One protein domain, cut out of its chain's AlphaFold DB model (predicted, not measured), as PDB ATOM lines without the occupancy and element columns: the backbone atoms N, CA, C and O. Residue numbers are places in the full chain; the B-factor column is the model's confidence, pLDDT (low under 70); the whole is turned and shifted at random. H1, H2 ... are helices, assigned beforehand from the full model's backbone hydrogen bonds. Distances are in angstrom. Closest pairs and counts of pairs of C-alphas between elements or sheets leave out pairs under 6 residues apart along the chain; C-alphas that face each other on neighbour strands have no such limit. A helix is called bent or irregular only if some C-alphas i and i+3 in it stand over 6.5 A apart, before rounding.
ATOM      1  N   TRP A   8     -42.062  21.386  18.455       96.69
ATOM      2  CA  TRP A   8     -41.633  22.040  19.694       96.69
ATOM      3  C   TRP A   8     -41.827  23.563  19.659       96.69
ATOM      4  O   TRP A   8     -42.113  24.163  20.689       96.69
ATOM      5  N   ILE A   9     -41.755  24.197  18.487       97.12
ATOM      6  CA  ILE A   9     -42.019  25.640  18.349       97.12
ATOM      7  C   ILE A   9     -43.496  25.915  18.464       97.12
ATOM      8  O   ILE A   9     -43.886  26.853  19.142       97.12
ATOM      9  N   ILE A  10     -44.312  25.091  17.805       97.62
ATOM     10  CA  ILE A  10     -45.765  25.205  17.887       97.62
ATOM     11  C   ILE A  10     -46.176  25.103  19.356       97.62
ATOM     12  O   ILE A  10     -46.934  25.941  19.833       97.62
ATOM     13  N   PHE A  11     -45.597  24.151  20.093       98.25
ATOM     14  CA  PHE A  11     -45.784  24.041  21.534       98.25
ATOM     15  C   PHE A  11     -45.392  25.322  22.287       98.25
ATOM     16  O   PHE A  11     -46.208  25.829  23.049       98.25
ATOM     17  N   PHE A  12     -44.200  25.890  22.063       98.50
ATOM     18  CA  PHE A  12     -43.792  27.119  22.762       98.50
ATOM     19  C   PHE A  12     -44.616  28.352  22.371       98.50
ATOM     20  O   PHE A  12     -44.918  29.175  23.233       98.50
ATOM     21  N   CYS A  13     -45.031  28.468  21.108       98.50
ATOM     22  CA  CYS A  13     -45.969  29.492  20.655       98.50
ATOM     23  C   CYS A  13     -47.309  29.358  21.384       98.50
ATOM     24  O   CYS A  13     -47.795  30.344  21.924       98.50
ATOM     25  N   LEU A  14     -47.882  28.151  21.449       98.50
ATOM     26  CA  LEU A  14     -49.135  27.895  22.166       98.50
ATOM     27  C   LEU A  14     -48.995  28.139  23.672       98.50
ATOM     28  O   LEU A  14     -49.898  28.704  24.281       98.50
ATOM     29  N   LEU A  15     -47.861  27.762  24.265       98.62
ATOM     30  CA  LEU A  15     -47.575  28.001  25.675       98.62
ATOM     31  C   LEU A  15     -47.527  29.502  25.977       98.62
ATOM     32  O   LEU A  15     -48.221  29.961  26.882       98.62
ATOM     33  N   LEU A  16     -46.748  30.274  25.212       98.69
ATOM     34  CA  LEU A  16     -46.678  31.725  25.385       98.69
ATOM     35  C   LEU A  16     -48.037  32.378  25.123       98.69
ATOM     36  O   LEU A  16     -48.437  33.266  25.871       98.69
ATOM     37  N   PHE A  17     -48.765  31.915  24.107       98.44
ATOM     38  CA  PHE A  17     -50.105  32.408  23.804       98.44
ATOM     39  C   PHE A  17     -51.062  32.182  24.981       98.44
ATOM     40  O   PHE A  17     -51.735  33.114  25.415       98.44
ATOM     41  N   GLY A  18     -51.066  30.975  25.555       98.56
ATOM     42  CA  GLY A  18     -51.864  30.640  26.735       98.56
ATOM     43  C   GLY A  18     -51.477  31.455  27.971       98.56
ATOM     44  O   GLY A  18     -52.353  31.923  28.692       98.56
ATOM     45  N   LEU A  19     -50.181  31.703  28.196       98.56
ATOM     46  CA  LEU A  19     -49.718  32.607  29.258       98.56
ATOM     47  C   LEU A  19     -50.203  34.046  29.033       98.56
ATOM     48  O   LEU A  19     -50.620  34.707  29.984       98.56
ATOM     49  N   GLY A  20     -50.184  34.509  27.782       98.44
ATOM     50  CA  GLY A  20     -50.765  35.785  27.378       98.44
ATOM     51  C   GLY A  20     -52.252  35.861  27.711       98.44
ATOM     52  O   GLY A  20     -52.673  36.812  28.364       98.44
ATOM     53  N   GLU A  21     -53.039  34.844  27.353       98.25
ATOM     54  CA  GLU A  21     -54.472  34.778  27.689       98.25
ATOM     55  C   GLU A  21     -54.717  34.796  29.197       98.25
ATOM     56  O   GLU A  21     -55.569  35.540  29.676       98.25
ATOM     57  N   MET A  22     -53.933  34.043  29.976       98.12
ATOM     58  CA  MET A  22     -54.045  34.072  31.437       98.12
ATOM     59  C   MET A  22     -53.760  35.464  32.006       98.12
ATOM     60  O   MET A  22     -54.474  35.910  32.901       98.12
ATOM     61  N   ALA A  23     -52.764  36.180  31.480       97.81
ATOM     62  CA  ALA A  23     -52.503  37.559  31.885       97.81
ATOM     63  C   ALA A  23     -53.659  38.505  31.516       97.81
ATOM     64  O   ALA A  23     -54.030  39.354  32.325       97.81
ATOM     65  N   GLY A  24     -54.269  38.325  30.341       97.38
ATOM     66  CA  GLY A  24     -55.475  39.053  29.935       97.38
ATOM     67  C   GLY A  24     -56.663  38.774  30.859       97.38
ATOM     68  O   GLY A  24     -57.327  39.701  31.320       97.38
ATOM     69  N   ALA A  25     -56.884  37.508  31.214       97.81
ATOM     70  CA  ALA A  25     -57.933  37.105  32.147       97.81
ATOM     71  C   ALA A  25     -57.696  37.672  33.557       97.81
ATOM     72  O   ALA A  25     -58.626  38.183  34.181       97.81
ATOM     73  N   LEU A  26     -56.448  37.646  34.038       96.06
ATOM     74  CA  LEU A  26     -56.056  38.262  35.308       96.06
ATOM     75  C   LEU A  26     -56.333  39.769  35.318       96.06
ATOM     76  O   LEU A  26     -56.821  40.282  36.320       96.06
ATOM     77  N   LEU A  27     -56.070  40.470  34.215       96.50
ATOM     78  CA  LEU A  27     -56.371  41.899  34.090       96.50
ATOM     79  C   LEU A  27     -57.864  42.196  34.046       96.50
ATOM     80  O   LEU A  27     -58.292  43.193  34.617       96.50
ATOM     81  N   GLY A  28     -58.643  41.355  33.367       96.19
ATOM     82  CA  GLY A  28     -60.092  41.521  33.289       96.19
ATOM     83  C   GLY A  28     -60.785  41.263  34.626       96.19
ATOM     84  O   GLY A  28     -61.758  41.937  34.950       96.19
ATOM     85  N   ALA A  29     -60.277  40.310  35.412       97.44
ATOM     86  CA  ALA A  29     -60.913  39.886  36.656       97.44
ATOM     87  C   ALA A  29     -60.336  40.548  37.919       97.44
ATOM     88  O   ALA A  29     -61.082  40.771  38.872       97.44
ATOM     89  N   TYR A  30     -59.033  40.856  37.949       96.88
ATOM     90  CA  TYR A  30     -58.322  41.229  39.180       96.88
ATOM     91  C   TYR A  30     -57.388  42.459  39.091       96.88
ATOM     92  O   TYR A  30     -56.318  42.462  39.714       96.88
ATOM     93  N   PRO A  31     -57.736  43.541  38.366       95.62
ATOM     94  CA  PRO A  31     -56.835  44.689  38.215       95.62
ATOM     95  C   PRO A  31     -56.594  45.422  39.548       95.62
ATOM     96  O   PRO A  31     -55.482  45.893  39.816       95.62
ATOM     97  N   GLN A  32     -57.608  45.471  40.419       97.19
ATOM     98  CA  GLN A  32     -57.505  46.129  41.721       97.19
ATOM     99  C   GLN A  32     -56.624  45.331  42.686       97.19
ATOM    100  O   GLN A  32     -55.786  45.906  43.369       97.19
ATOM    101  N   GLN A  33     -56.732  44.002  42.690       97.00
ATOM    102  CA  GLN A  33     -55.914  43.137  43.537       97.00
ATOM    103  C   GLN A  33     -54.434  43.236  43.156       97.00
ATOM    104  O   GLN A  33     -53.584  43.307  44.040       97.00
ATOM    105  N   ILE A  34     -54.113  43.296  41.856       95.69
ATOM    106  CA  ILE A  34     -52.735  43.533  41.389       95.69
ATOM    107  C   ILE A  34     -52.231  44.884  41.909       95.69
ATOM    108  O   ILE A  34     -51.135  44.965  42.467       95.69
ATOM    109  N   THR A  35     -53.047  45.930  41.775       97.12
ATOM    110  CA  THR A  35     -52.739  47.283  42.258       97.12
ATOM    111  C   THR A  35     -52.476  47.293  43.765       97.12
ATOM    112  O   THR A  35     -51.423  47.757  44.201       97.12
ATOM    113  N   ASP A  36     -53.384  46.736  44.562       96.44
ATOM    114  CA  ASP A  36     -53.322  46.764  46.024       96.44
ATOM    115  C   ASP A  36     -52.143  45.949  46.566       96.44
ATOM    116  O   ASP A  36     -51.436  46.409  47.464       96.44
ATOM    117  N   LEU A  37     -51.881  44.768  45.992       95.81
ATOM    118  CA  LEU A  37     -50.722  43.947  46.358       95.81
ATOM    119  C   LEU A  37     -49.412  44.676  46.060       95.81
ATOM    120  O   LEU A  37     -48.520  44.720  46.909       95.81
ATOM    121  N   THR A  38     -49.318  45.289  44.882       96.75
ATOM    122  CA  THR A  38     -48.130  46.041  44.464       96.75
ATOM    123  C   THR A  38     -47.903  47.242  45.382       96.75
ATOM    124  O   THR A  38     -46.788  47.446  45.861       96.75
ATOM    125  N   ARG A  39     -48.962  48.002  45.692       96.50
ATOM    126  CA  ARG A  39     -48.917  49.151  46.611       96.50
ATOM    127  C   ARG A  39     -48.478  48.744  48.006       96.50
ATOM    128  O   ARG A  39     -47.560  49.345  48.557       96.50
ATOM    129  N   LYS A  40     -49.109  47.709  48.562       96.00
ATOM    130  CA  LYS A  40     -48.779  47.186  49.890       96.00
ATOM    131  C   LYS A  40     -47.312  46.776  49.964       96.00
ATOM    132  O   LYS A  40     -46.647  47.084  50.948       96.00
ATOM    133  N   GLN A  41     -46.810  46.111  48.926       96.44
ATOM    134  CA  GLN A  41     -45.411  45.717  48.877       96.44
ATOM    135  C   GLN A  41     -44.492  46.938  48.758       96.44
ATOM    136  O   GLN A  41     -43.520  47.023  49.495       96.44
ATOM    137  N   ALA A  42     -44.821  47.911  47.906       96.44
ATOM    138  CA  ALA A  42     -44.037  49.134  47.743       96.44
ATOM    139  C   ALA A  42     -43.950  49.969  49.034       96.44
ATOM    140  O   ALA A  42     -42.898  50.526  49.328       96.44
ATOM    141  N   MET A  43     -45.011  50.000  49.850       95.25
ATOM    142  CA  MET A  43     -44.990  50.665  51.161       95.25
ATOM    143  C   MET A  43     -43.920  50.099  52.104       95.25
ATOM    144  O   MET A  43     -43.384  50.841  52.922       95.25
ATOM    145  N   ALA A  44     -43.591  48.809  51.993       94.44
ATOM    146  CA  ALA A  44     -42.535  48.189  52.795       94.44
ATOM    147  C   ALA A  44     -41.115  48.607  52.358       94.44
ATOM    148  O   ALA A  44     -40.158  48.334  53.077       94.44
ATOM    149  N   TYR A  45     -40.978  49.277  51.207       94.25
ATOM    150  CA  TYR A  45     -39.719  49.765  50.637       94.25
ATOM    151  C   TYR A  45     -39.792  51.282  50.406       94.25
ATOM    152  O   TYR A  45     -39.517  51.771  49.309       94.25
ATOM    153  N   SER A  46     -40.185  52.035  51.438       91.88
ATOM    154  CA  SER A  46     -40.414  53.489  51.379       91.88
ATOM    155  C   SER A  46     -39.271  54.271  50.733       91.88
ATOM    156  O   SER A  46     -39.515  55.119  49.878       91.88
ATOM    157  N   ASP A  47     -38.032  53.939  51.092       92.81
ATOM    158  CA  ASP A  47     -36.838  54.668  50.654       92.81
ATOM    159  C   ASP A  47     -36.587  54.505  49.151       92.81
ATOM    160  O   ASP A  47     -36.137  55.433  48.482       92.81
ATOM    161  N   VAL A  48     -36.936  53.340  48.597       94.62
ATOM    162  CA  VAL A  48     -36.792  53.028  47.167       94.62
ATOM    163  C   VAL A  48     -37.753  53.864  46.324       94.62
ATOM    164  O   VAL A  48     -37.423  54.274  45.211       94.62
ATOM    165  N   HIS A  49     -38.945  54.119  46.860       94.25
ATOM    166  CA  HIS A  49     -40.007  54.849  46.167       94.25
ATOM    167  C   HIS A  49     -40.049  56.335  46.521       94.25
ATOM    168  O   HIS A  49     -40.871  57.061  45.966       94.25
ATOM    169  N   GLY A  50     -39.168  56.791  47.414       92.75
ATOM    170  CA  GLY A  50     -39.117  58.180  47.861       92.75
ATOM    171  C   GLY A  50     -40.369  58.603  48.627       92.75
ATOM    172  O   GLY A  50     -40.820  59.735  48.458       92.75
ATOM    173  N   LEU A  51     -40.950  57.703  49.429       93.75
ATOM    174  CA  LEU A  51     -42.076  58.050  50.297       93.75
ATOM    175  C   LEU A  51     -41.583  58.987  51.407       93.75
ATOM    176  O   LEU A  51     -40.600  58.691  52.087       93.75
ATOM    177  N   VAL A  52     -42.259  60.120  51.577       93.69
ATOM    178  CA  VAL A  52     -41.828  61.219  52.461       93.69
ATOM    179  C   VAL A  52     -42.667  61.327  53.736       93.69
ATOM    180  O   VAL A  52     -42.439  62.223  54.547       93.69
ATOM    181  N   GLY A  53     -43.652  60.446  53.925       91.12
ATOM    182  CA  GLY A  53     -44.563  60.455  55.072       91.12
ATOM    183  C   GLY A  53     -45.704  61.469  54.946       91.12
ATOM    184  O   GLY A  53     -46.502  61.620  55.872       91.12
ATOM    185  N   VAL A  54     -45.806  62.167  53.810       94.50
ATOM    186  CA  VAL A  54     -46.902  63.099  53.518       94.50
ATOM    187  C   VAL A  54     -47.999  62.332  52.793       94.50
ATOM    188  O   VAL A  54     -47.827  61.932  51.644       94.50
ATOM    189  N   ALA A  55     -49.143  62.158  53.460       91.75
ATOM    190  CA  ALA A  55     -50.199  61.236  53.039       91.75
ATOM    191  C   ALA A  55     -50.645  61.397  51.574       91.75
ATOM    192  O   ALA A  55     -50.793  60.395  50.876       91.75
ATOM    193  N   ASP A  56     -50.843  62.629  51.098       92.69
ATOM    194  CA  ASP A  56     -51.304  62.874  49.725       92.69
ATOM    195  C   ASP A  56     -50.208  62.622  48.678       92.69
ATOM    196  O   ASP A  56     -50.492  62.088  47.604       92.69
ATOM    197  N   ILE A  57     -48.950  62.943  49.002       92.50
ATOM    198  CA  ILE A  57     -47.796  62.709  48.119       92.50
ATOM    199  C   ILE A  57     -47.541  61.206  47.998       92.50
ATOM    200  O   ILE A  57     -47.492  60.664  46.893       92.50
ATOM    201  N   ASP A  58     -47.448  60.518  49.135       95.75
ATOM    202  CA  ASP A  58     -47.171  59.084  49.180       95.75
ATOM    203  C   ASP A  58     -48.296  58.286  48.513       95.75
ATOM    204  O   ASP A  58     -48.038  57.310  47.803       95.75
ATOM    205  N   ARG A  59     -49.556  58.720  48.668       94.75
ATOM    206  CA  ARG A  59     -50.698  58.105  47.981       94.75
ATOM    207  C   ARG A  59     -50.541  58.166  46.465       94.75
ATOM    208  O   ARG A  59     -50.710  57.130  45.821       94.75
ATOM    209  N   ALA A  60     -50.203  59.332  45.914       95.12
ATOM    210  CA  ALA A  60     -50.027  59.505  44.474       95.12
ATOM    211  C   ALA A  60     -48.870  58.649  43.927       95.12
ATOM    212  O   ALA A  60     -49.003  58.025  42.871       95.12
ATOM    213  N   ILE A  61     -47.759  58.554  44.667       95.38
ATOM    214  CA  ILE A  61     -46.621  57.694  44.303       95.38
ATOM    215  C   ILE A  61     -47.052  56.223  44.259       95.38
ATOM    216  O   ILE A  61     -46.838  55.537  43.256       95.38
ATOM    217  N   LEU A  62     -47.706  55.741  45.317       96.06
ATOM    218  CA  LEU A  62     -48.167  54.355  45.413       96.06
ATOM    219  C   LEU A  62     -49.195  54.014  44.325       96.06
ATOM    220  O   LEU A  62     -49.128  52.937  43.729       96.06
ATOM    221  N   GLU A  63     -50.116  54.926  44.015       95.88
ATOM    222  CA  GLU A  63     -51.061  54.773  42.898       95.88
ATOM    223  C   GLU A  63     -50.355  54.655  41.551       95.88
ATOM    224  O   GLU A  63     -50.701  53.782  40.748       95.88
ATOM    225  N   GLY A  64     -49.319  55.468  41.331       95.88
ATOM    226  CA  GLY A  64     -48.471  55.376  40.149       95.88
ATOM    227  C   GLY A  64     -47.808  54.003  40.017       95.88
ATOM    228  O   GLY A  64     -47.833  53.411  38.940       95.88
ATOM    229  N   ILE A  65     -47.280  53.454  41.114       96.62
ATOM    230  CA  ILE A  65     -46.637  52.129  41.127       96.62
ATOM    231  C   ILE A  65     -47.646  51.015  40.818       96.62
ATOM    232  O   ILE A  65     -47.366  50.134  40.003       96.62
ATOM    233  N   GLY A  66     -48.828  51.051  41.439       96.88
ATOM    234  CA  GLY A  66     -49.873  50.057  41.192       96.88
ATOM    235  C   GLY A  66     -50.393  50.098  39.750       96.88
ATOM    236  O   GLY A  66     -50.500  49.057  39.099       96.88
ATOM    237  N   THR A  67     -50.614  51.302  39.216       96.62
ATOM    238  CA  THR A  67     -51.013  51.514  37.813       96.62
ATOM    239  C   THR A  67     -49.950  50.991  36.850       96.62
ATOM    240  O   THR A  67     -50.264  50.323  35.864       96.62
ATOM    241  N   GLU A  68     -48.677  51.248  37.149       97.19
ATOM    242  CA  GLU A  68     -47.557  50.756  36.355       97.19
ATOM    243  C   GLU A  68     -47.521  49.220  36.331       97.19
ATOM    244  O   GLU A  68     -47.361  48.637  35.259       97.19
ATOM    245  N   ALA A  69     -47.736  48.546  37.464       97.44
ATOM    246  CA  ALA A  69     -47.773  47.083  37.523       97.44
ATOM    247  C   ALA A  69     -48.876  46.493  36.628       97.44
ATOM    248  O   ALA A  69     -48.598  45.614  35.808       97.44
ATOM    249  N   VAL A  70     -50.099  47.030  36.701       98.12
ATOM    250  CA  VAL A  70     -51.212  46.638  35.817       98.12
ATOM    251  C   VAL A  70     -50.849  46.872  34.347       98.12
ATOM    252  O   VAL A  70     -51.022  45.981  33.510       98.12
ATOM    253  N   ALA A  71     -50.260  48.026  34.026       98.12
ATOM    254  CA  ALA A  71     -49.816  48.332  32.670       98.12
ATOM    255  C   ALA A  71     -48.753  47.339  32.158       98.12
ATOM    256  O   ALA A  71     -48.746  46.997  30.970       98.12
ATOM    257  N   ARG A  72     -47.870  46.828  33.025       98.06
ATOM    258  CA  ARG A  72     -46.856  45.828  32.645       98.06
ATOM    259  C   ARG A  72     -47.428  44.428  32.452       98.06
ATOM    260  O   ARG A  72     -47.013  43.763  31.502       98.06
ATOM    261  N   VAL A  73     -48.430  44.019  33.231       98.38
ATOM    262  CA  VAL A  73     -49.194  42.789  32.943       98.38
ATOM    263  C   VAL A  73     -49.909  42.913  31.590       98.38
ATOM    264  O   VAL A  73     -49.853  41.987  30.780       98.38
ATOM    265  N   HIS A  74     -50.502  44.073  31.286       98.38
ATOM    266  CA  HIS A  74     -51.152  44.317  29.989       98.38
ATOM    267  C   HIS A  74     -50.150  44.277  28.831       98.38
ATOM    268  O   HIS A  74     -50.389  43.661  27.792       98.38
ATOM    269  N   THR A  75     -48.978  44.875  29.033       98.25
ATOM    270  CA  THR A  75     -47.901  44.853  28.041       98.25
ATOM    271  C   THR A  75     -47.395  43.427  27.799       98.25
ATOM    272  O   THR A  75     -47.167  43.063  26.644       98.25
ATOM    273  N   PHE A  76     -47.262  42.612  28.854       98.62
ATOM    274  CA  PHE A  76     -46.945  41.186  28.738       98.62
ATOM    275  C   PHE A  76     -48.002  40.442  27.917       98.62
ATOM    276  O   PHE A  76     -47.627  39.766  26.965       98.62
ATOM    277  N   HIS A  77     -49.292  40.614  28.231       98.38
ATOM    278  CA  HIS A  77     -50.407  40.007  27.494       98.38
ATOM    279  C   HIS A  77     -50.308  40.278  25.982       98.38
ATOM    280  O   HIS A  77     -50.211  39.338  25.190       98.38
ATOM    281  N   LEU A  78     -50.215  41.553  25.588       98.38
ATOM    282  CA  LEU A  78     -50.139  41.937  24.175       98.38
ATOM    283  C   LEU A  78     -48.886  41.391  23.478       98.38
ATOM    284  O   LEU A  78     -48.961  40.877  22.360       98.38
ATOM    285  N   HIS A  79     -47.721  41.486  24.126       98.12
ATOM    286  CA  HIS A  79     -46.474  41.017  23.522       98.12
ATOM    287  C   HIS A  79     -46.394  39.493  23.455       98.12
ATOM    288  O   HIS A  79     -45.815  38.976  22.503       98.12
ATOM    289  N   ALA A  80     -46.965  38.774  24.423       98.56
ATOM    290  CA  ALA A  80     -47.021  37.318  24.413       98.56
ATOM    291  C   ALA A  80     -47.787  36.813  23.183       98.56
ATOM    292  O   ALA A  80     -47.266  35.987  22.432       98.56
ATOM    293  N   HIS A  81     -48.969  37.375  22.914       97.94
ATOM    294  CA  HIS A  81     -49.750  37.044  21.718       97.94
ATOM    295  C   HIS A  81     -49.059  37.458  20.426       97.94
ATOM    296  O   HIS A  81     -48.903  36.636  19.518       97.94
ATOM    297  N   GLY A  82     -48.605  38.713  20.357       97.88
ATOM    298  CA  GLY A  82     -47.939  39.247  19.175       97.88
ATOM    299  C   GLY A  82     -46.711  38.423  18.787       97.88
ATOM    300  O   GLY A  82     -46.586  38.003  17.636       97.88
ATOM    301  N   LEU A  83     -45.827  38.118  19.745       98.12
ATOM    302  CA  LEU A  83     -44.624  37.332  19.465       98.12
ATOM    303  C   LEU A  83     -44.917  35.860  19.198       98.12
ATOM    304  O   LEU A  83     -44.288  35.303  18.300       98.12
ATOM    305  N   ALA A  84     -45.868  35.234  19.899       98.44
ATOM    306  CA  ALA A  84     -46.263  33.858  19.598       98.44
ATOM    307  C   ALA A  84     -46.701  33.718  18.130       98.44
ATOM    308  O   ALA A  84     -46.243  32.805  17.435       98.44
ATOM    309  N   LEU A  85     -47.519  34.658  17.641       98.19
ATOM    310  CA  LEU A  85     -47.992  34.668  16.258       98.19
ATOM    311  C   LEU A  85     -46.866  34.966  15.261       98.19
ATOM    312  O   LEU A  85     -46.720  34.249  14.270       98.19
ATOM    313  N   VAL A  86     -46.040  35.984  15.521       98.19
ATOM    314  CA  VAL A  86     -44.926  36.336  14.626       98.19
ATOM    315  C   VAL A  86     -43.922  35.184  14.529       98.19
ATOM    316  O   VAL A  86     -43.560  34.789  13.423       98.19
ATOM    317  N   VAL A  87     -43.510  34.587  15.650       98.38
ATOM    318  CA  VAL A  87     -42.588  33.437  15.664       98.38
ATOM    319  C   VAL A  87     -43.172  32.252  14.899       98.38
ATOM    320  O   VAL A  87     -42.448  31.615  14.126       98.38
ATOM    321  N   PHE A  88     -44.469  31.976  15.058       98.25
ATOM    322  CA  PHE A  88     -45.149  30.922  14.308       98.25
ATOM    323  C   PHE A  88     -45.089  31.177  12.795       98.25
ATOM    324  O   PHE A  88     -44.651  30.308  12.038       98.25
ATOM    325  N   VAL A  89     -45.450  32.387  12.354       98.00
ATOM    326  CA  VAL A  89     -45.434  32.779  10.936       98.00
ATOM    327  C   VAL A  89     -44.020  32.733  10.356       98.00
ATOM    328  O   VAL A  89     -43.811  32.156   9.289       98.00
ATOM    329  N   LEU A  90     -43.024  33.277  11.055       98.00
ATOM    330  CA  LEU A  90     -41.634  33.246  10.596       98.00
ATOM    331  C   LEU A  90     -41.103  31.810  10.500       98.00
ATOM    332  O   LEU A  90     -40.437  31.459   9.525       98.00
ATOM    333  N   SER A  91     -41.446  30.953  11.461       97.25
ATOM    334  CA  SER A  91     -41.064  29.537  11.437       97.25
ATOM    335  C   SER A  91     -41.741  28.782  10.292       97.25
ATOM    336  O   SER A  91     -41.125  27.896   9.691       97.25
ATOM    337  N   LEU A  92     -42.979  29.150   9.946       97.06
ATOM    338  CA  LEU A  92     -43.683  28.626   8.776       97.06
ATOM    339  C   LEU A  92     -42.976  29.048   7.485       97.06
ATOM    340  O   LEU A  92     -42.688  28.193   6.648       97.06
ATOM    341  N   ILE A  93     -42.627  30.331   7.349       96.56
ATOM    342  CA  ILE A  93     -41.869  30.850   6.201       96.56
ATOM    343  C   ILE A  93     -40.555  30.079   6.057       96.56
ATOM    344  O   ILE A  93     -40.303  29.490   5.006       96.56
ATOM    345  N   ILE A  94     -39.755  29.993   7.122       96.38
ATOM    346  CA  ILE A  94     -38.460  29.301   7.097       96.38
ATOM    347  C   ILE A  94     -38.613  27.821   6.727       96.38
ATOM    348  O   ILE A  94     -37.830  27.309   5.928       96.38
ATOM    349  N   SER A  95     -39.638  27.140   7.247       95.12
ATOM    350  CA  SER A  95     -39.888  25.718   6.957       95.12
ATOM    351  C   SER A  95     -40.267  25.446   5.500       95.12
ATOM    352  O   SER A  95     -40.119  24.319   5.021       95.12
ATOM    353  N   ASN A  96     -40.724  26.478   4.789       94.62
ATOM    354  CA  ASN A  96     -41.090  26.422   3.376       94.62
ATOM    355  C   ASN A  96     -40.041  27.069   2.459       94.62
ATOM    356  O   ASN A  96     -40.132  26.958   1.237       94.62
ATOM    357  N   MET A  97     -38.998  27.691   3.014       91.81
ATOM    358  CA  MET A  97     -37.833  28.093   2.239       91.81
ATOM    359  C   MET A  97     -36.953  26.861   2.001       91.81
ATOM    360  O   MET A  97     -36.523  26.214   2.946       91.81
ATOM    361  N   ASN A  98     -36.612  26.564   0.741       89.62
ATOM    362  CA  ASN A  98     -35.624  25.525   0.392       89.62
ATOM    363  C   ASN A  98     -34.216  25.927   0.885       89.62
ATOM    364  O   ASN A  98     -33.416  26.466   0.117       89.62
ATOM    365  N   LEU A  99     -33.962  25.825   2.187       90.50
ATOM    366  CA  LEU A  99     -32.699  26.135   2.856       90.50
ATOM    367  C   LEU A  99     -31.954  24.845   3.192       90.50
ATOM    368  O   LEU A  99     -32.536  23.765   3.257       90.50
ATOM    369  N   VAL A 100     -30.653  24.975   3.442       93.75
ATOM    370  CA  VAL A 100     -29.853  23.876   3.990       93.75
ATOM    371  C   VAL A 100     -30.385  23.532   5.393       93.75
ATOM    372  O   VAL A 100     -30.614  24.461   6.175       93.75
ATOM    373  N   PRO A 101     -30.547  22.241   5.760       92.88
ATOM    374  CA  PRO A 101     -31.187  21.843   7.019       92.88
ATOM    375  C   PRO A 101     -30.582  22.477   8.278       92.88
ATOM    376  O   PRO A 101     -31.309  22.823   9.207       92.88
ATOM    377  N   VAL A 102     -29.259  22.664   8.309       94.75
ATOM    378  CA  VAL A 102     -28.553  23.290   9.439       94.75
ATOM    379  C   VAL A 102     -28.946  24.762   9.593       94.75
ATOM    380  O   VAL A 102     -29.313  25.181  10.685       94.75
ATOM    381  N   ILE A 103     -28.949  25.532   8.498       94.38
ATOM    382  CA  ILE A 103     -29.335  26.953   8.503       94.38
ATOM    383  C   ILE A 103     -30.795  27.102   8.932       94.38
ATOM    384  O   ILE A 103     -31.113  27.957   9.756       94.38
ATOM    385  N   GLN A 104     -31.671  26.237   8.410       94.94
ATOM    386  CA  GLN A 104     -33.080  26.216   8.787       94.94
ATOM    387  C   GLN A 104     -33.232  26.023  10.302       94.94
ATOM    388  O   GLN A 104     -33.897  26.826  10.947       94.94
ATOM    389  N   ARG A 105     -32.574  25.011  10.887       94.75
ATOM    390  CA  ARG A 105     -32.632  24.743  12.335       94.75
ATOM    391  C   ARG A 105     -32.103  25.907  13.171       94.75
ATOM    392  O   ARG A 105     -32.728  26.241  14.171       94.75
ATOM    393  N   ILE A 106     -30.993  26.524  12.759       96.69
ATOM    394  CA  ILE A 106     -30.395  27.660  13.477       96.69
ATOM    395  C   ILE A 106     -31.348  28.858  13.486       96.69
ATOM    396  O   ILE A 106     -31.675  29.350  14.560       96.69
ATOM    397  N   LEU A 107     -31.837  29.298  12.321       97.12
ATOM    398  CA  LEU A 107     -32.746  30.453  12.232       97.12
ATOM    399  C   LEU A 107     -34.010  30.243  13.059       97.12
ATOM    400  O   LEU A 107     -34.448  31.124  13.793       97.12
ATOM    401  N   VAL A 108     -34.570  29.046  12.951       97.00
ATOM    402  CA  VAL A 108     -35.761  28.637  13.678       97.00
ATOM    403  C   VAL A 108     -35.522  28.646  15.195       97.00
ATOM    404  O   VAL A 108     -36.346  29.170  15.941       97.00
ATOM    405  N   GLY A 109     -34.381  28.126  15.654       97.31
ATOM    406  CA  GLY A 109     -33.978  28.180  17.060       97.31
ATOM    407  C   GLY A 109     -33.817  29.608  17.577       97.31
ATOM    408  O   GLY A 109     -34.392  29.951  18.606       97.31
ATOM    409  N   LEU A 110     -33.090  30.457  16.845       97.56
ATOM    410  CA  LEU A 110     -32.837  31.841  17.254       97.56
ATOM    411  C   LEU A 110     -34.121  32.681  17.319       97.56
ATOM    412  O   LEU A 110     -34.312  33.443  18.264       97.56
ATOM    413  N   ILE A 111     -35.038  32.504  16.364       97.88
ATOM    414  CA  ILE A 111     -36.350  33.167  16.391       97.88
ATOM    415  C   ILE A 111     -37.184  32.665  17.577       97.88
ATOM    416  O   ILE A 111     -37.816  33.472  18.256       97.88
ATOM    417  N   CYS A 112     -37.154  31.362  17.869       98.06
ATOM    418  CA  CYS A 112     -37.885  30.796  19.002       98.06
ATOM    419  C   CYS A 112     -37.386  31.331  20.354       98.06
ATOM    420  O   CYS A 112     -38.192  31.539  21.257       98.06
ATOM    421  N   VAL A 113     -36.085  31.604  20.497       97.62
ATOM    422  CA  VAL A 113     -35.523  32.242  21.703       97.62
ATOM    423  C   VAL A 113     -36.146  33.624  21.959       97.62
ATOM    424  O   VAL A 113     -36.306  34.023  23.112       97.62
ATOM    425  N   GLY A 114     -36.601  34.321  20.912       97.50
ATOM    426  CA  GLY A 114     -37.339  35.583  21.031       97.50
ATOM    427  C   GLY A 114     -38.644  35.487  21.833       97.50
ATOM    428  O   GLY A 114     -39.084  36.496  22.381       97.50
ATOM    429  N   LEU A 115     -39.229  34.290  21.995       98.38
ATOM    430  CA  LEU A 115     -40.414  34.068  22.841       98.38
ATOM    431  C   LEU A 115     -40.166  34.387  24.325       98.38
ATOM    432  O   LEU A 115     -41.123  34.521  25.085       98.38
ATOM    433  N   LEU A 116     -38.906  34.530  24.748       98.38
ATOM    434  CA  LEU A 116     -38.551  34.929  26.109       98.38
ATOM    435  C   LEU A 116     -38.655  36.447  26.343       98.38
ATOM    436  O   LEU A 116     -38.713  36.882  27.491       98.38
ATOM    437  N   TYR A 117     -38.727  37.264  25.287       98.44
ATOM    438  CA  TYR A 117     -38.787  38.727  25.394       98.44
ATOM    439  C   TYR A 117     -39.950  39.251  26.263       98.44
ATOM    440  O   TYR A 117     -39.697  40.101  27.122       98.44
ATOM    441  N   PRO A 118     -41.206  38.760  26.135       98.50
ATOM    442  CA  PRO A 118     -42.323  39.268  26.930       98.50
ATOM    443  C   PRO A 118     -42.113  39.127  28.435       98.50
ATOM    444  O   PRO A 118     -42.573  39.981  29.188       98.50
ATOM    445  N   PHE A 119     -41.385  38.101  28.886       98.44
ATOM    446  CA  PHE A 119     -41.133  37.876  30.309       98.44
ATOM    447  C   PHE A 119     -40.367  39.025  30.970       98.44
ATOM    448  O   PHE A 119     -40.489  39.194  32.179       98.44
ATOM    449  N   GLY A 120     -39.676  39.877  30.203       98.38
ATOM    450  CA  GLY A 120     -39.139  41.130  30.725       98.38
ATOM    451  C   GLY A 120     -40.232  42.043  31.290       98.38
ATOM    452  O   GLY A 120     -40.090  42.545  32.402       98.38
ATOM    453  N   TRP A 121     -41.375  42.178  30.611       98.38
ATOM    454  CA  TRP A 121     -42.511  42.959  31.118       98.38
ATOM    455  C   TRP A 121     -43.090  42.367  32.395       98.38
ATOM    456  O   TRP A 121     -43.343  43.093  33.353       98.38
ATOM    457  N   LEU A 122     -43.245  41.044  32.422       97.75
ATOM    458  CA  LEU A 122     -43.741  40.345  33.600       97.75
ATOM    459  C   LEU A 122     -42.758  40.457  34.774       97.75
ATOM    460  O   LEU A 122     -43.181  40.661  35.906       97.75
ATOM    461  N   SER A 123     -41.449  40.402  34.511       98.19
ATOM    462  CA  SER A 123     -40.430  40.569  35.549       98.19
ATOM    463  C   SER A 123     -40.534  41.934  36.230       98.19
ATOM    464  O   SER A 123     -40.464  41.991  37.454       98.19
ATOM    465  N   ILE A 124     -40.837  43.003  35.476       98.31
ATOM    466  CA  ILE A 124     -41.020  44.351  36.034       98.31
ATOM    467  C   ILE A 124     -42.169  44.378  37.044       98.31
ATOM    468  O   ILE A 124     -42.028  45.025  38.074       98.31
ATOM    469  N   VAL A 125     -43.271  43.659  36.805       97.25
ATOM    470  CA  VAL A 125     -44.401  43.571  37.756       97.25
ATOM    471  C   VAL A 125     -43.923  43.061  39.116       97.25
ATOM    472  O   VAL A 125     -44.292  43.604  40.153       97.25
ATOM    473  N   PHE A 126     -43.063  42.041  39.108       96.62
ATOM    474  CA  PHE A 126     -42.541  41.435  40.327       96.62
ATOM    475  C   PHE A 126     -41.427  42.248  40.974       96.62
ATOM    476  O   PHE A 126     -41.273  42.187  42.187       96.62
ATOM    477  N   THR A 127     -40.643  42.997  40.204       97.88
ATOM    478  CA  THR A 127     -39.459  43.699  40.714       97.88
ATOM    479  C   THR A 127     -39.738  45.161  41.054       97.88
ATOM    480  O   THR A 127     -39.043  45.724  41.899       97.88
ATOM    481  N   ILE A 128     -40.761  45.784  40.451       97.44
ATOM    482  CA  ILE A 128     -41.077  47.199  40.677       97.44
ATOM    483  C   ILE A 128     -41.301  47.543  42.154       97.44
ATOM    484  O   ILE A 128     -40.746  48.558  42.563       97.44
ATOM    485  N   PRO A 129     -41.971  46.732  43.002       96.88
ATOM    486  CA  PRO A 129     -42.177  47.109  44.400       96.88
ATOM    487  C   PRO A 129     -40.886  47.132  45.225       96.88
ATOM    488  O   PRO A 129     -40.852  47.793  46.255       96.88
ATOM    489  N   TYR A 130     -39.842  46.431  44.777       96.75
ATOM    490  CA  TYR A 130     -38.598  46.225  45.525       96.75
ATOM    491  C   TYR A 130     -37.466  47.144  45.071       96.75
ATOM    492  O   TYR A 130     -36.648  47.555  45.885       96.75
ATOM    493  N   TYR A 131     -37.405  47.443  43.771       96.69
ATOM    494  CA  TYR A 131     -36.301  48.196  43.165       96.69
ATOM    495  C   TYR A 131     -36.738  49.550  42.596       96.69
ATOM    496  O   TYR A 131     -35.915  50.314  42.104       96.69
ATOM    497  N   GLY A 132     -38.037  49.856  42.623       95.31
ATOM    498  CA  GLY A 132     -38.565  51.041  41.963       95.31
ATOM    499  C   GLY A 132     -38.561  50.899  40.441       95.31
ATOM    500  O   GLY A 132     -38.064  49.931  39.858       95.31
ATOM    501  N   LYS A 133     -39.162  51.878  39.763       93.94
ATOM    502  CA  LYS A 133     -39.426  51.807  38.318       93.94
ATOM    503  C   LYS A 133     -38.151  51.722  37.473       93.94
ATOM    504  O   LYS A 133     -38.095  50.929  36.537       93.94
ATOM    505  N   SER A 134     -37.143  52.538  37.789       95.56
ATOM    506  CA  SER A 134     -35.926  52.637  36.973       95.56
ATOM    507  C   SER A 134     -35.098  51.352  37.025       95.56
ATOM    508  O   SER A 134     -34.772  50.789  35.979       95.56
ATOM    509  N   ASP A 135     -34.810  50.846  38.226       97.25
ATOM    510  CA  ASP A 135     -33.956  49.669  38.374       97.25
ATOM    511  C   ASP A 135     -34.681  48.373  38.005       97.25
ATOM    512  O   ASP A 135     -34.069  47.499  37.389       97.25
ATOM    513  N   ALA A 136     -35.995  48.271  38.252       97.44
ATOM    514  CA  ALA A 136     -36.803  47.169  37.729       97.44
ATOM    515  C   ALA A 136     -36.738  47.093  36.194       97.44
ATOM    516  O   ALA A 136     -36.522  46.018  35.632       97.44
ATOM    517  N   PHE A 137     -36.867  48.236  35.509       97.88
ATOM    518  CA  PHE A 137     -36.746  48.279  34.053       97.88
ATOM    519  C   PHE A 137     -35.333  47.916  33.592       97.88
ATOM    520  O   PHE A 137     -35.178  47.099  32.690       97.88
ATOM    521  N   ARG A 138     -34.297  48.466  34.233       98.25
ATOM    522  CA  ARG A 138     -32.895  48.168  33.904       98.25
ATOM    523  C   ARG A 138     -32.569  46.682  34.060       98.25
ATOM    524  O   ARG A 138     -31.802  46.127  33.273       98.25
ATOM    525  N   LEU A 139     -33.136  46.029  35.072       97.88
ATOM    526  CA  LEU A 139     -32.984  44.592  35.279       97.88
ATOM    527  C   LEU A 139     -33.648  43.799  34.146       97.88
ATOM    528  O   LEU A 139     -33.005  42.936  33.546       97.88
ATOM    529  N   ALA A 140     -34.895  44.133  33.807       98.38
ATOM    530  CA  ALA A 140     -35.616  43.513  32.698       98.38
ATOM    531  C   ALA A 140     -34.918  43.734  31.348       98.38
ATOM    532  O   ALA A 140     -34.848  42.828  30.517       98.38
ATOM    533  N   GLU A 141     -34.341  44.915  31.147       98.25
ATOM    534  CA  GLU A 141     -33.587  45.262  29.951       98.25
ATOM    535  C   GLU A 141     -32.361  44.364  29.773       98.25
ATOM    536  O   GLU A 141     -32.189  43.753  28.716       98.25
ATOM    537  N   LYS A 142     -31.547  44.226  30.824       98.19
ATOM    538  CA  LYS A 142     -30.334  43.399  30.800       98.19
ATOM    539  C   LYS A 142     -30.633  41.910  30.656       98.19
ATOM    540  O   LYS A 142     -29.908  41.217  29.946       98.19
ATOM    541  N   LEU A 143     -31.659  41.417  31.346       98.00
ATOM    542  CA  LEU A 143     -31.952  39.984  31.410       98.00
ATOM    543  C   LEU A 143     -32.830  39.491  30.262       98.00
ATOM    544  O   LEU A 143     -32.682  38.343  29.852       98.00
ATOM    545  N   PHE A 144     -33.726  40.335  29.744       98.38
ATOM    546  CA  PHE A 144     -34.722  39.919  28.762       98.38
ATOM    547  C   PHE A 144     -34.689  40.745  27.477       98.38
ATOM    548  O   PHE A 144     -34.529  40.173  26.396       98.38
ATOM    549  N   PHE A 145     -34.838  42.072  27.559       98.25
ATOM    550  CA  PHE A 145     -35.086  42.872  26.354       98.25
ATOM    551  C   PHE A 145     -33.891  42.901  25.403       98.25
ATOM    552  O   PHE A 145     -34.055  42.592  24.223       98.25
ATOM    553  N   ILE A 146     -32.692  43.212  25.899       98.12
ATOM    554  CA  ILE A 146     -31.480  43.255  25.074       98.12
ATOM    555  C   ILE A 146     -31.121  41.870  24.517       98.12
ATOM    556  O   ILE A 146     -30.991  41.762  23.296       98.12
ATOM    557  N   PRO A 147     -30.966  40.803  25.328       97.88
ATOM    558  CA  PRO A 147     -30.509  39.523  24.796       97.88
ATOM    559  C   PRO A 147     -31.529  38.905  23.838       97.88
ATOM    560  O   PRO A 147     -31.187  38.583  22.701       97.88
ATOM    561  N   PHE A 148     -32.794  38.776  24.247       98.25
ATOM    562  CA  PHE A 148     -33.789  38.071  23.436       98.25
ATOM    563  C   PHE A 148     -34.341  38.943  22.312       98.25
ATOM    564  O   PHE A 148     -34.498  38.456  21.193       98.25
ATOM    565  N   GLY A 149     -34.565  40.235  22.566       97.19
ATOM    566  CA  GLY A 149     -34.971  41.185  21.529       97.19
ATOM    567  C   GLY A 149     -33.876  41.382  20.482       97.19
ATOM    568  O   GLY A 149     -34.157  41.328  19.286       97.19
ATOM    569  N   GLY A 150     -32.616  41.514  20.910       97.62
ATOM    570  CA  GLY A 150     -31.466  41.624  20.011       97.62
ATOM    571  C   GLY A 150     -31.288  40.386  19.132       97.62
ATOM    572  O   GLY A 150     -31.218  40.512  17.908       97.62
ATOM    573  N   ILE A 151     -31.286  39.184  19.724       97.88
ATOM    574  CA  ILE A 151     -31.200  37.918  18.970       97.88
ATOM    575  C   ILE A 151     -32.357  37.798  17.974       97.88
ATOM    576  O   ILE A 151     -32.137  37.448  16.809       97.88
ATOM    577  N   PHE A 152     -33.579  38.113  18.402       98.00
ATOM    578  CA  PHE A 152     -34.757  38.041  17.547       98.00
ATOM    579  C   PHE A 152     -34.653  39.000  16.354       98.00
ATOM    580  O   PHE A 152     -34.809  38.570  15.211       98.00
ATOM    581  N   LEU A 153     -34.310  40.270  16.593       98.06
ATOM    582  CA  LEU A 153     -34.155  41.273  15.534       98.06
ATOM    583  C   LEU A 153     -33.060  40.888  14.536       98.06
ATOM    584  O   LEU A 153     -33.289  40.954  13.328       98.06
ATOM    585  N   LEU A 154     -31.897  40.438  15.013       98.31
ATOM    586  CA  LEU A 154     -30.815  39.972  14.141       98.31
ATOM    587  C   LEU A 154     -31.250  38.773  13.288       98.31
ATOM    588  O   LEU A 154     -30.925  38.704  12.102       98.31
ATOM    589  N   SER A 155     -32.030  37.857  13.862       97.81
ATOM    590  CA  SER A 155     -32.548  36.682  13.152       97.81
ATOM    591  C   SER A 155     -33.558  37.061  12.072       97.81
ATOM    592  O   SER A 155     -33.497  36.533  10.961       97.81
ATOM    593  N   VAL A 156     -34.453  38.009  12.369       98.00
ATOM    594  CA  VAL A 156     -35.414  38.549  11.398       98.00
ATOM    595  C   VAL A 156     -34.686  39.264  10.260       98.00
ATOM    596  O   VAL A 156     -34.970  38.987   9.096       98.00
ATOM    597  N   TRP A 157     -33.698  40.110  10.558       98.38
ATOM    598  CA  TRP A 157     -32.881  40.757   9.526       98.38
ATOM    599  C   TRP A 157     -32.119  39.749   8.666       98.38
ATOM    600  O   TRP A 157     -32.103  39.870   7.441       98.38
ATOM    601  N   CYS A 158     -31.546  38.712   9.278       97.81
ATOM    602  CA  CYS A 158     -30.899  37.628   8.546       97.81
ATOM    603  C   CYS A 158     -31.885  36.929   7.596       97.81
ATOM    604  O   CYS A 158     -31.577  36.734   6.418       97.81
ATOM    605  N   LEU A 159     -33.095  36.619   8.070       96.88
ATOM    606  CA  LEU A 159     -34.148  36.020   7.252       96.88
ATOM    607  C   LEU A 159     -34.553  36.923   6.078       96.88
ATOM    608  O   LEU A 159     -34.660  36.430   4.952       96.88
ATOM    609  N   ILE A 160     -34.726  38.228   6.320       97.56
ATOM    610  CA  ILE A 160     -35.027  39.227   5.281       97.56
ATOM    611  C   ILE A 160     -33.943  39.204   4.201       97.56
ATOM    612  O   ILE A 160     -34.260  39.094   3.016       97.56
ATOM    613  N   LEU A 161     -32.666  39.242   4.592       97.06
ATOM    614  CA  LEU A 161     -31.545  39.216   3.651       97.06
ATOM    615  C   LEU A 161     -31.513  37.914   2.843       97.06
ATOM    616  O   LEU A 161     -31.386  37.951   1.619       97.06
ATOM    617  N   ILE A 162     -31.685  36.759   3.493       95.12
ATOM    618  CA  ILE A 162     -31.730  35.456   2.808       95.12
ATOM    619  C   ILE A 162     -32.870  35.425   1.785       95.12
ATOM    620  O   ILE A 162     -32.678  34.951   0.660       95.12
ATOM    621  N   TYR A 163     -34.050  35.918   2.159       93.75
ATOM    622  CA  TYR A 163     -35.203  35.976   1.269       93.75
ATOM    623  C   TYR A 163     -34.948  36.911   0.079       93.75
ATOM    624  O   TYR A 163     -35.161  36.522  -1.070       93.75
ATOM    625  N   PHE A 164     -34.391  38.096   0.331       95.00
ATOM    626  CA  PHE A 164     -34.026  39.068  -0.698       95.00
ATOM    627  C   PHE A 164     -33.026  38.499  -1.718       95.00
ATOM    628  O   PHE A 164     -33.254  38.572  -2.927       95.00
ATOM    629  N   PHE A 165     -31.957  37.840  -1.262       93.69
ATOM    630  CA  PHE A 165     -30.990  37.213  -2.169       93.69
ATOM    631  C   PHE A 165     -31.597  36.070  -2.988       93.69
ATOM    632  O   PHE A 165     -31.219  35.875  -4.147       93.69
ATOM    633  N   LYS A 166     -32.551  35.322  -2.420       89.38
ATOM    634  CA  LYS A 166     -33.303  34.305  -3.165       89.38
ATOM    635  C   LYS A 166     -34.177  34.917  -4.253       89.38
ATOM    636  O   LYS A 166     -34.173  34.384  -5.360       89.38
ATOM    637  N   LEU A 167     -34.859  36.030  -3.977       91.06
ATOM    638  CA  LEU A 167     -35.643  36.753  -4.984       91.06
ATOM    639  C   LEU A 167     -34.766  37.221  -6.151       91.06
ATOM    640  O   LEU A 167     -35.093  36.955  -7.306       91.06
ATOM    641  N   ILE A 168     -33.611  37.834  -5.860       92.38
ATOM    642  CA  ILE A 168     -32.677  38.291  -6.903       92.38
ATOM    643  C   ILE A 168     -32.171  37.119  -7.749       92.38
ATOM    644  O   ILE A 168     -32.093  37.227  -8.972       92.38
ATOM    645  N   ARG A 169     -31.804  35.994  -7.122       86.88
ATOM    646  CA  ARG A 169     -31.303  34.818  -7.849       86.88
ATOM    647  C   ARG A 169     -32.391  34.148  -8.687       86.88
ATOM    648  O   ARG A 169     -32.121  33.823  -9.835       86.88
ATOM    649  N   GLY A 170     -33.600  33.999  -8.145       75.19
ATOM    650  CA  GLY A 170     -34.747  33.436  -8.864       75.19
ATOM    651  C   GLY A 170     -35.169  34.280 -10.069       75.19
ATOM    652  O   GLY A 170     -35.511  33.728 -11.108       75.19
ATOM    653  N   SER A 171     -35.050  35.608  -9.974       63.75
ATOM    654  CA  SER A 171     -35.300  36.524 -11.096       63.75
ATOM    655  C   SER A 171     -34.259  36.417 -12.218       63.75
ATOM    656  O   SER A 171     -34.568  36.771 -13.351       63.75
ATOM    657  N   LYS A 172     -33.035  35.961 -11.927       59.62
ATOM    658  CA  LYS A 172     -31.958  35.811 -12.925       59.62
ATOM    659  C   LYS A 172     -32.001  34.475 -13.675       59.62
ATOM    660  O   LYS A 172     -31.296  34.324 -14.664       59.62
ATOM    661  N   SER A 173     -32.801  33.514 -13.212       53.09
ATOM    662  CA  SER A 173     -32.937  32.170 -13.792       53.09
ATOM    663  C   SER A 173     -34.161  31.991 -14.699       53.09
ATOM    664  O   SER A 173     -34.476  30.859 -15.053       53.09
TER     665      SER A 173
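What this domain is: This is residues 8 to 173 of the 176 residues of an uncharacterized protein of Deltaproteobacteria bacterium (UniProt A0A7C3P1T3). A long rod of helices: H1, H4, H5 and H6b form an up-and-down bundle, each running against the one before it in the chain, while the arm H6a folds back into H6b beside H4. H2 crosses H4 steeply, little H3 lies nearby, and residues 52 to 57 and 167 to 173 stick out at opposite ends. The 166 printed residues hold six named helices, H1 to H6, and no named strand: all helix, loose, with a radius of gyration of the C-alphas of 20.5 A and spans of 75 by 28 by 23 A.

How they stand to each other: H6, residues 119 to 172, was assigned as one helix by its hydrogen bonds but is bent, C-alphas 130 and 133 being 9.2 A apart; its arms are H6a, residues 119 to 130, and H6b, residues 133 to 172. Both are irregular, C-alphas 126 and 129 being 7.0 A apart and 143 and 146 7.1 A, and H6b has a kink of 42 degrees near residue 145. The arms touch, closest at the C-alphas of Gly 120 and Ala 140, 4.7 A, opposite ways at a shallow tilt of 12 degrees, H6b with residues 133 to 145 alone. H4, residues 55 to 96, touches H6a with residues 65 to 76 alone, closest at C-alphas 69 and 125, 4.9 A. H5, residues 101 to 116, forms a hairpin with H4, closest at C-alphas 91 and 108, 5.8 A. H1, residues 8 to 29, touches H4, closest at C-alphas 20 and 77, 4.2 A, but is apart from H6b. H2, residues 31 to 43, touches H4 at a steep tilt of 58 degrees, closest at C-alphas 35 and 66, 4.1 A, H4 with residues 62 to 70 alone. H3, residues 46 to 49, is close to but not clearly touching H4, closest at C-alphas 49 and 61, 7.4 A. Every O i to N i+4 pair is within hydrogen-bond range in H1, H2 and H4, against 9 of 12 in H5, 6 of 8 in H6a and 34 of 36 in H6b; H3 is too short for such a pair.

Where its parts are: H4 spans 61.3 A from C-alpha 55 at (-50.199, 61.236, 53.039), H6b 54.2 A to C-alpha 172 at (-31.958, 35.811, -12.925), and H1 31.3 A from C-alpha 8 at (-41.633, 22.040, 19.694).

The domain as a whole: The C-alphas of Val 54 and Ser 173, the two farthest apart, are 75.4 A apart. The printed part has no cut, and its five links are tight. Residues 171 to 173 are under pLDDT 70.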